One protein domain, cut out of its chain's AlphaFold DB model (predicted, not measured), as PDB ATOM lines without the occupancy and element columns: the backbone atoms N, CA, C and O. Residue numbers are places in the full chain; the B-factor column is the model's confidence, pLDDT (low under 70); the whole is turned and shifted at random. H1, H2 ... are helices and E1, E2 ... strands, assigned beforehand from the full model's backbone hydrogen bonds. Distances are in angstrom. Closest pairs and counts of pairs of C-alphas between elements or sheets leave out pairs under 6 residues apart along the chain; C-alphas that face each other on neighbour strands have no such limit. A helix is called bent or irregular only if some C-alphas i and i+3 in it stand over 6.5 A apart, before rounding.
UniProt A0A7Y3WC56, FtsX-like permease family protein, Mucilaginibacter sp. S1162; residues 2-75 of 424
ATOM      1  N   ASN A   2     201.906 143.051 198.832       54.94
ATOM      2  CA  ASN A   2     203.340 142.748 198.622       54.94
ATOM      3  C   ASN A   2     203.992 141.716 199.573       54.94
ATOM      4  O   ASN A   2     205.150 141.379 199.377       54.94
ATOM      5  N   GLN A   3     203.283 141.214 200.588       67.56
ATOM      6  CA  GLN A   3     203.788 140.211 201.542       67.56
ATOM      7  C   GLN A   3     203.002 138.888 201.502       67.56
ATOM      8  O   GLN A   3     203.247 137.997 202.305       67.56
ATOM      9  N   ALA A   4     202.028 138.741 200.595       72.69
ATOM     10  CA  ALA A   4     201.153 137.569 200.609       72.69
ATOM     11  C   ALA A   4     201.887 136.274 200.200       72.69
ATOM     12  O   ALA A   4     201.593 135.216 200.737       72.69
ATOM     13  N   LEU A   5     202.874 136.340 199.304       80.44
ATOM     14  CA  LEU A   5     203.622 135.164 198.824       80.44
ATOM     15  C   LEU A   5     205.101 135.180 199.243       80.44
ATOM     16  O   LEU A   5     205.929 134.535 198.615       80.44
ATOM     17  N   THR A   6     205.459 135.936 200.286       82.25
ATOM     18  CA  THR A   6     206.848 135.975 200.788       82.25
ATOM     19  C   THR A   6     207.179 134.802 201.702       82.25
ATOM     20  O   THR A   6     208.345 134.550 201.982       82.25
ATOM     21  N   ARG A   7     206.156 134.114 202.217       81.81
ATOM     22  CA  ARG A   7     206.310 132.920 203.044       81.81
ATOM     23  C   ARG A   7     206.287 131.667 202.163       81.81
ATOM     24  O   ARG A   7     205.402 131.585 201.313       81.81
ATOM     25  N   PRO A   8     207.173 130.683 202.390       80.56
ATOM     26  CA  PRO A   8     207.209 129.449 201.599       80.56
ATOM     27  C   PRO A   8     205.955 128.578 201.786       80.56
ATOM     28  O   PRO A   8     205.592 127.832 200.885       80.56
ATOM     29  N   ASP A   9     205.267 128.710 202.923       84.12
ATOM     30  CA  ASP A   9     204.003 128.040 203.250       84.12
ATOM     31  C   ASP A   9     202.763 128.916 202.973       84.12
ATOM     32  O   ASP A   9     201.636 128.512 203.249       84.12
ATOM     33  N   GLY A  10     202.951 130.132 202.449       88.88
ATOM     34  CA  GLY A  10     201.869 131.073 202.171       88.88
ATOM     35  C   GLY A  10     201.206 130.807 200.822       88.88
ATOM     36  O   GLY A  10     201.869 130.859 199.790       88.88
ATOM     37  N   VAL A  11     199.888 130.597 200.813       91.06
ATOM     38  CA  VAL A  11     199.101 130.392 199.588       91.06
ATOM     39  C   VAL A  11     198.086 131.511 199.377       91.06
ATOM     40  O   VAL A  11     197.406 131.951 200.308       91.06
ATOM     41  N   VAL A  12     197.939 131.951 198.129       93.25
ATOM     42  CA  VAL A  12     196.899 132.909 197.743       93.25
ATOM     43  C   VAL A  12     195.835 132.192 196.923       93.25
ATOM     44  O   VAL A  12     196.146 131.528 195.940       93.25
ATOM     45  N   ILE A  13     194.571 132.332 197.313       94.12
ATOM     46  CA  ILE A  13     193.439 131.648 196.671       94.12
ATOM     47  C   ILE A  13     192.421 132.647 196.132       94.12
ATOM     48  O   ILE A  13     192.339 133.779 196.608       94.12
ATOM     49  N   THR A  14     191.619 132.246 195.151       95.25
ATOM     50  CA  THR A  14     190.472 133.048 194.706       95.25
ATOM     51  C   THR A  14     189.289 132.924 195.668       95.25
ATOM     52  O   THR A  14     189.162 131.961 196.425       95.25
ATOM     53  N   GLU A  15     188.385 133.900 195.631       94.69
ATOM     54  CA  GLU A  15     187.171 133.944 196.450       94.69
ATOM     55  C   GLU A  15     186.294 132.696 196.262       94.69
ATOM     56  O   GLU A  15     185.788 132.139 197.233       94.69
ATOM     57  N   SER A  16     186.178 132.198 195.028       94.19
ATOM     58  CA  SER A  16     185.467 130.947 194.726       94.19
ATOM     59  C   SER A  16     186.078 129.732 195.431       94.19
ATOM     60  O   SER A  16     185.343 128.899 195.960       94.19
ATOM     61  N   ILE A  17     187.408 129.644 195.499       94.62
ATOM     62  CA  ILE A  17     188.123 128.578 196.211       94.62
ATOM     63  C   ILE A  17     187.984 128.727 197.725       94.62
ATOM     64  O   ILE A  17     187.757 127.732 198.416       94.62
ATOM     65  N   ALA A  18     188.046 129.958 198.236       94.62
ATOM     66  CA  ALA A  18     187.817 130.238 199.649       94.62
ATOM     67  C   ALA A  18     186.419 129.770 200.090       94.62
ATOM     68  O   ALA A  18     186.287 129.039 201.070       94.62
ATOM     69  N   ILE A  19     185.381 130.104 199.318       94.88
ATOM     70  CA  ILE A  19     184.008 129.660 199.586       94.88
ATOM     71  C   ILE A  19     183.885 128.137 199.450       94.88
ATOM     72  O   ILE A  19     183.284 127.504 200.314       94.88
ATOM     73  N   LYS A  20     184.479 127.536 198.411       94.44
ATOM     74  CA  LYS A  20     184.402 126.088 198.164       94.44
ATOM     75  C   LYS A  20     184.957 125.258 199.324       94.44
ATOM     76  O   LYS A  20     184.322 124.284 199.710       94.44
ATOM     77  N   TYR A  21     186.127 125.618 199.854       92.12
ATOM     78  CA  TYR A  21     186.796 124.820 200.889       92.12
ATOM     79  C   TYR A  21     186.493 125.277 202.317       92.12
ATOM     80  O   TYR A  21     186.508 124.458 203.231       92.12
ATOM     81  N   PHE A  22     186.198 126.562 202.533       94.12
ATOM     82  CA  PHE A  22     186.031 127.125 203.877       94.12
ATOM     83  C   PHE A  22     184.641 127.705 204.154       94.12
ATOM     84  O   PHE A  22     184.428 128.242 205.245       94.12
ATOM     85  N   GLY A  23     183.722 127.651 203.185       92.25
ATOM     86  CA  GLY A  23     182.357 128.176 203.290       92.25
ATOM     87  C   GLY A  23     182.255 129.706 203.348       92.25
ATOM     88  O   GLY A  23     181.161 130.239 203.495       92.25
ATOM     89  N   SER A  24     183.377 130.428 203.268       91.19
ATOM     90  CA  SER A  24     183.439 131.885 203.417       91.19
ATOM     91  C   SER A  24     184.655 132.466 202.699       91.19
ATOM     92  O   SER A  24     185.714 131.843 202.651       91.19
ATOM     93  N   ALA A  25     184.524 133.701 202.205       88.25
ATOM     94  CA  ALA A  25     185.633 134.480 201.654       88.25
ATOM     95  C   ALA A  25     186.675 134.882 202.725       88.25
ATOM     96  O   ALA A  25     187.811 135.219 202.393       88.25
ATOM     97  N   GLN A  26     186.329 134.816 204.017       90.94
ATOM     98  CA  GLN A  26     187.254 135.040 205.134       90.94
ATOM     99  C   GLN A  26     188.062 133.766 205.430       90.94
ATOM    100  O   GLN A  26     187.867 133.089 206.442       90.94
ATOM    101  N   ALA A  27     188.949 133.410 204.501       91.56
ATOM    102  CA  ALA A  27     189.795 132.221 204.598       91.56
ATOM    103  C   ALA A  27     191.236 132.514 205.050       91.56
ATOM    104  O   ALA A  27     191.994 131.577 205.274       91.56
ATOM    105  N   ILE A  28     191.619 133.786 205.207       92.75
ATOM    106  CA  ILE A  28     192.979 134.172 205.617       92.75
ATOM    107  C   ILE A  28     193.315 133.562 206.984       92.75
ATOM    108  O   ILE A  28     192.517 133.625 207.917       92.75
ATOM    109  N   GLY A  29     194.505 132.973 207.093       91.00
ATOM    110  CA  GLY A  29     195.014 132.310 208.292       91.00
ATOM    111  C   GLY A  29     194.611 130.842 208.427       91.00
ATOM    112  O   GLY A  29     195.229 130.137 209.224       91.00
ATOM    113  N   LYS A  30     193.631 130.363 207.645       92.31
ATOM    114  CA  LYS A  30     193.252 128.943 207.612       92.31
ATOM    115  C   LYS A  30     194.291 128.116 206.853       92.31
ATOM    116  O   LYS A  30     195.002 128.645 205.999       92.31
ATOM    117  N   THR A  31     194.341 126.821 207.148       91.56
ATOM    118  CA  THR A  31     195.290 125.878 206.542       91.56
ATOM    119  C   THR A  31     194.614 125.037 205.461       91.56
ATOM    120  O   THR A  31     193.485 124.582 205.641       91.56
ATOM    121  N   ILE A  32     195.308 124.837 204.343       88.56
ATOM    122  CA  ILE A  32     194.992 123.878 203.287       88.56
ATOM    123  C   ILE A  32     196.050 122.781 203.355       88.56
ATOM    124  O   ILE A  32     197.230 123.062 203.156       88.56
ATOM    125  N   HIS A  33     195.621 121.551 203.614       84.44
ATOM    126  CA  HIS A  33     196.488 120.383 203.553       84.44
ATOM    127  C   HIS A  33     196.486 119.808 202.135       84.44
ATOM    128  O   HIS A  33     195.421 119.653 201.528       84.44
ATOM    129  N   VAL A  34     197.666 119.502 201.597       75.50
ATOM    130  CA  VAL A  34     197.820 118.827 200.304       75.50
ATOM    131  C   VAL A  34     198.356 117.423 200.555       75.50
ATOM    132  O   VAL A  34     199.563 117.233 200.677       75.50
ATOM    133  N   ASP A  35     197.445 116.444 200.598       63.09
ATOM    134  CA  ASP A  35     197.749 115.026 200.873       63.09
ATOM    135  C   ASP A  35     198.675 114.386 199.827       63.09
ATOM    136  O   ASP A  35     199.342 113.389 200.082       63.09
ATOM    137  N   ASN A  36     198.681 114.933 198.612       58.06
ATOM    138  CA  ASN A  36     199.207 114.258 197.434       58.06
ATOM    139  C   ASN A  36     200.563 114.804 196.981       58.06
ATOM    140  O   ASN A  36     200.826 114.848 195.785       58.06
ATOM    141  N   ASP A  37     201.400 115.252 197.912       58.25
ATOM    142  CA  ASP A  37     202.783 115.684 197.680       58.25
ATOM    143  C   ASP A  37     203.736 114.810 198.509       58.25
ATOM    144  O   ASP A  37     203.313 114.220 199.499       58.25
ATOM    145  N   ALA A  38     205.007 114.703 198.114       50.72
ATOM    146  CA  ALA A  38     205.974 113.720 198.614       50.72
ATOM    147  C   ALA A  38     206.116 113.666 200.151       50.72
ATOM    148  O   ALA A  38     206.568 112.643 200.660       50.72
ATOM    149  N   ASN A  39     205.714 114.717 200.877       55.50
ATOM    150  CA  ASN A  39     205.733 114.765 202.342       55.50
ATOM    151  C   ASN A  39     204.416 115.215 203.004       55.50
ATOM    152  O   ASN A  39     204.391 115.305 204.229       55.50
ATOM    153  N   GLY A  40     203.351 115.500 202.241       62.22
ATOM    154  CA  GLY A  40     202.150 116.174 202.750       62.22
ATOM    155  C   GLY A  40     202.463 117.586 203.264       62.22
ATOM    156  O   GLY A  40     203.140 117.764 204.274       62.22
ATOM    157  N   HIS A  41     201.996 118.623 202.569       73.38
ATOM    158  CA  HIS A  41     202.331 120.002 202.939       73.38
ATOM    159  C   HIS A  41     201.102 120.787 203.387       73.38
ATOM    160  O   HIS A  41     200.081 120.833 202.698       73.38
ATOM    161  N   ASP A  42     201.240 121.422 204.551       85.06
ATOM    162  CA  ASP A  42     200.287 122.386 205.081       85.06
ATOM    163  C   ASP A  42     200.611 123.781 204.553       85.06
ATOM    164  O   ASP A  42     201.707 124.303 204.760       85.06
ATOM    165  N   TYR A  43     199.629 124.402 203.909       86.50
ATOM    166  CA  TYR A  43     199.729 125.765 203.404       86.50
ATOM    167  C   TYR A  43     198.778 126.679 204.150       86.50
ATOM    168  O   TYR A  43     197.582 126.405 204.252       86.50
ATOM    169  N   GLN A  44     199.278 127.809 204.631       91.56
ATOM    170  CA  GLN A  44     198.449 128.823 205.261       91.56
ATOM    171  C   GLN A  44     197.961 129.828 204.219       91.56
ATOM    172  O   GLN A  44     198.752 130.443 203.502       91.56
ATOM    173  N   VAL A  45     196.648 130.050 204.163       93.50
ATOM    174  CA  VAL A  45     196.053 131.061 203.286       93.50
ATOM    175  C   VAL A  45     196.514 132.444 203.739       93.50
ATOM    176  O   VAL A  45     196.101 132.952 204.780       93.50
ATOM    177  N   SER A  46     197.363 133.072 202.940       93.00
ATOM    178  CA  SER A  46     197.943 134.389 203.206       93.00
ATOM    179  C   SER A  46     197.176 135.521 202.517       93.00
ATOM    180  O   SER A  46     197.314 136.688 202.887       93.00
ATOM    181  N   GLY A  47     196.340 135.190 201.530       91.94
ATOM    182  CA  GLY A  47     195.509 136.155 200.824       91.94
ATOM    183  C   GLY A  47     194.343 135.512 200.083       91.94
ATOM    184  O   GLY A  47     194.429 134.378 199.614       91.94
ATOM    185  N   VAL A  48     193.258 136.276 199.955       93.81
ATOM    186  CA  VAL A  48     192.097 135.918 199.136       93.81
ATOM    187  C   VAL A  48     191.918 136.983 198.056       93.81
ATOM    188  O   VAL A  48     191.786 138.170 198.355       93.81
ATOM    189  N   LEU A  49     191.959 136.559 196.796       93.00
ATOM    190  CA  LEU A  49     191.776 137.396 195.613       93.00
ATOM    191  C   LEU A  49     190.321 137.362 195.153       93.00
ATOM    192  O   LEU A  49     189.668 136.322 195.225       93.00
ATOM    193  N   LYS A  50     189.835 138.467 194.582       92.81
ATOM    194  CA  LYS A  50     188.602 138.421 193.783       92.81
ATOM    195  C   LYS A  50     188.771 137.423 192.637       92.81
ATOM    196  O   LYS A  50     189.879 137.242 192.130       92.81
ATOM    197  N   ASN A  51     187.669 136.800 192.227       91.50
ATOM    198  CA  ASN A  51     187.685 135.893 191.084       91.50
ATOM    199  C   ASN A  51     188.224 136.604 189.840       91.50
ATOM    200  O   ASN A  51     187.874 137.754 189.559       91.50
ATOM    201  N   ILE A  52     189.095 135.904 189.120       90.75
ATOM    202  CA  ILE A  52     189.731 136.441 187.928       90.75
ATOM    203  C   ILE A  52     188.676 136.590 186.822       90.75
ATOM    204  O   ILE A  52     187.881 135.670 186.618       90.75
ATOM    205  N   PRO A  53     188.631 137.730 186.106       87.56
ATOM    206  CA  PRO A  53     187.713 137.898 184.990       87.56
ATOM    207  C   PRO A  53     187.917 136.828 183.911       87.56
ATOM    208  O   PRO A  53     189.048 136.468 183.584       87.56
ATOM    209  N   HIS A  54     186.827 136.368 183.295       80.25
ATOM    210  CA  HIS A  54     186.876 135.348 182.236       80.25
ATOM    211  C   HIS A  54     187.685 135.772 181.000       80.25
ATOM    212  O   HIS A  54     188.200 134.928 180.278       80.25
ATOM    213  N   ASN A  55     187.812 137.076 180.752       79.94
ATOM    214  CA  ASN A  55     188.592 137.646 179.655       79.94
ATOM    215  C   ASN A  55     190.064 137.929 180.028       79.94
ATOM    216  O   ASN A  55     190.724 138.710 179.346       79.94
ATOM    217  N   SER A  56     190.569 137.339 181.115       86.12
ATOM    218  CA  SER A  56     191.982 137.404 181.501       86.12
ATOM    219  C   SER A  56     192.788 136.297 180.822       86.12
ATOM    220  O   SER A  56     192.348 135.149 180.788       86.12
ATOM    221  N   HIS A  57     193.996 136.635 180.356       83.69
ATOM    222  CA  HIS A  57     194.993 135.663 179.879       83.69
ATOM    223  C   HIS A  57     195.429 134.699 180.990       83.69
ATOM    224  O   HIS A  57     195.570 133.501 180.778       83.69
ATOM    225  N   LEU A  58     195.611 135.220 182.203       86.75
ATOM    226  CA  LEU A  58     195.986 134.413 183.357       86.75
ATOM    227  C   LEU A  58     194.717 133.907 184.030       86.75
ATOM    228  O   LEU A  58     193.993 134.706 184.620       86.75
ATOM    229  N   GLN A  59     194.459 132.605 183.945       86.75
ATOM    230  CA  GLN A  59     193.385 131.923 184.667       86.75
ATOM    231  C   GLN A  59     194.008 131.021 185.733       86.75
ATOM    232  O   GLN A  59     194.748 130.096 185.413       86.75
ATOM    233  N   PHE A  60     193.732 131.294 187.006       89.31
ATOM    234  CA  PHE A  60     194.227 130.481 188.116       89.31
ATOM    235  C   PHE A  60     193.252 130.501 189.291       89.31
ATOM    236  O   PHE A  60     192.500 131.454 189.498       89.31
ATOM    237  N   ALA A  61     193.290 129.429 190.077       90.94
ATOM    238  CA  ALA A  61     192.473 129.257 191.275       90.94
ATOM    239  C   ALA A  61     193.295 129.442 192.565       90.94
ATOM    240  O   ALA A  61     192.784 129.923 193.578       90.94
ATOM    241  N   ILE A  62     194.572 129.060 192.509       89.88
ATOM    242  CA  ILE A  62     195.516 129.031 193.626       89.88
ATOM    243  C   ILE A  62     196.880 129.495 193.099       89.88
ATOM    244  O   ILE A  62     197.294 129.074 192.020       89.88
ATOM    245  N   LEU A  63     197.567 130.352 193.853       90.50
ATOM    246  CA  LEU A  63     198.948 130.764 193.617       90.50
ATOM    247  C   LEU A  63     199.833 130.249 194.747       90.50
ATOM    248  O   LEU A  63     199.557 130.504 195.922       90.50
ATOM    249  N   LEU A  64     200.908 129.572 194.359       86.69
ATOM    250  CA  LEU A  64     201.933 129.047 195.253       86.69
ATOM    251  C   LEU A  64     203.247 129.824 195.064       86.69
ATOM    252  O   LEU A  64     203.498 130.328 193.963       86.69
ATOM    253  N   PRO A  65     204.099 129.919 196.100       84.38
ATOM    254  CA  PRO A  65     205.431 130.503 195.974       84.38
ATOM    255  C   PRO A  65     206.288 129.722 194.972       84.38
ATOM    256  O   PRO A  65     206.253 128.494 194.942       84.38
ATOM    257  N   ILE A  66     207.107 130.417 194.179       81.12
ATOM    258  CA  ILE A  66     207.974 129.763 193.181       81.12
ATOM    259  C   ILE A  66     209.006 128.822 193.820       81.12
ATOM    260  O   ILE A  66     209.405 127.833 193.208       81.12
ATOM    261  N   ASP A  67     209.391 129.086 195.070       78.88
ATOM    262  CA  ASP A  67     210.316 128.243 195.830       78.88
ATOM    263  C   ASP A  67     209.802 126.812 195.983       78.88
ATOM    264  O   ASP A  67     210.599 125.879 195.993       78.88
ATOM    265  N   PHE A  68     208.480 126.620 196.020       75.44
ATOM    266  CA  PHE A  68     207.870 125.294 195.991       75.44
ATOM    267  C   PHE A  68     208.255 124.526 194.719       75.44
ATOM    268  O   PHE A  68     208.736 123.398 194.778       75.44
ATOM    269  N   TYR A  69     208.122 125.164 193.555       75.31
ATOM    270  CA  TYR A  69     208.503 124.559 192.280       75.31
ATOM    271  C   TYR A  69     210.022 124.320 192.180       75.31
ATOM    272  O   TYR A  69     210.462 123.300 191.634       75.31
ATOM    273  N   ASN A  70     210.823 125.235 192.735       76.12
ATOM    274  CA  ASN A  70     212.283 125.160 192.711       76.12
ATOM    275  C   ASN A  70     212.859 124.059 193.613       76.12
ATOM    276  O   ASN A  70     213.934 123.551 193.305       76.12
ATOM    277  N   GLN A  71     212.168 123.651 194.681       71.19
ATOM    278  CA  GLN A  71     212.628 122.556 195.547       71.19
ATOM    279  C   GLN A  71     212.806 121.241 194.779       71.19
ATOM    280  O   GLN A  71     213.775 120.523 195.011       71.19
ATOM    281  N   SER A  72     211.907 120.944 193.837       65.31
ATOM    282  CA  SER A  72     211.972 119.721 193.031       65.31
ATOM    283  C   SER A  72     212.589 119.915 191.645       65.31
ATOM    284  O   SER A  72     213.043 118.940 191.055       65.31
ATOM    285  N   ASN A  73     212.576 121.136 191.090       66.88
ATOM    286  CA  ASN A  73     212.952 121.377 189.688       66.88
ATOM    287  C   ASN A  73     213.840 122.618 189.456       66.88
ATOM    288  O   ASN A  73     213.972 123.070 188.315       66.88
ATOM    289  N   GLY A  74     214.392 123.210 190.517       67.81
ATOM    290  CA  GLY A  74     215.166 124.449 190.455       67.81
ATOM    291  C   GLY A  74     216.627 124.252 190.048       67.81
ATOM    292  O   GLY A  74     217.181 123.158 190.115       67.81
ATOM    293  N   GLY A  75     217.273 125.349 189.643       71.81
ATOM    294  CA  GLY A  75     218.725 125.401 189.423       71.81
ATOM    295  C   GLY A  75     219.229 124.779 188.119       71.81
ATOM    296  O   GLY A  75     220.438 124.780 187.885       71.81
TER     297      GLY A  75
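Overview. This is residues 2 to 75 of the 424 residues of the protein "FtsX-like permease family protein" of Mucilaginibacter sp. S1162 (UniProt A0A7Y3WC56). The core is a small, strongly twisted sheet of three strands, with the long, bent strand E3 in the middle between E1 and E2; helix H1 packs beside it. After E3 a long link without a named element loops away, its residues 53 to 58 sticking out, and comes back to pair briefly with E1 before helix H2, which is off the sheet at the far end from H1. The printed part has 74 residues, with three named strands and two named helices in the order E1, H1, E2, E3, H2; the sheet's order is E1, E3, E2, mixed. The class is mixed, helices and strands, with under half of the residues in named elements. The whole is compact, with a radius of gyration of the C-alphas of 12.8 A and spans of 33 by 27 by 25 A.

Arrangement. Begin with E1, residues 10 to 14, an edge strand. Its parallel neighbour is E3, residues 41 to 49, at 47 degrees; look for N 11 and O 44, 2.9 A apart, and N 49 and O 13, 2.8 A apart, within hydrogen-bond range. A tight link leads from E1 to H1, residues 15 to 22, which is on the sheet at a height of 5.1 A over the sheet but over none of its strands. The closest C-alphas of H1 and E3 are those of Glu 15 and Leu 49, 5.8 A apart. Next comes E2, residues 31 to 34, the other edge strand, which forms an antiparallel hairpin with E3 at 125 degrees; N 32 and O 43 are 2.8 A apart, within hydrogen-bond range. The pairing is staggered: E3 pairs with E2 over residues 41 to 44 and with E1 over 44 to 49, and E3 bends by 62 degrees at residue 46. Farther on, residues 62 to 63 pair antiparallel with residues 12 to 13 of E1. H2, residues 66 to 73, is not on the sheet, and it is apart from E1, E2 and H1. In H1 every O i to N i+4 pair is within hydrogen-bond range; in H2, 3 of 4 are.

Along the chain. Find C-alpha 10 at (201.869, 131.073, 202.171); from there E1 runs 13.8 A to C-alpha 14. H1 covers 10.1 A from residue 15 to 22, and E2 covers 9.7 A from 31 to 34. E3 begins at C-alpha 41, at (202.331, 120.002, 202.939), and runs 21.6 A to C-alpha 49. H2 covers 10.4 A, from residue 66 to C-alpha 73 at (212.952, 121.377, 189.688); it is neither bent nor irregular, but only just: C-alphas 69 and 72 are 6.0 A apart.

Size, cuts and confidence. The two C-alphas farthest apart are those of Gly 23 and Gly 75, 39.0 A. The printed part has no cut. The link from E3 to H2, 16 residues, is long; residues 53 to 58 of it stand free, as do residues 35 to 40 between E2 and E3. The mean pLDDT of the printed part is 83.4; look for values under 70 at residues 2 to 3, 35 to 40 and 72 to 74.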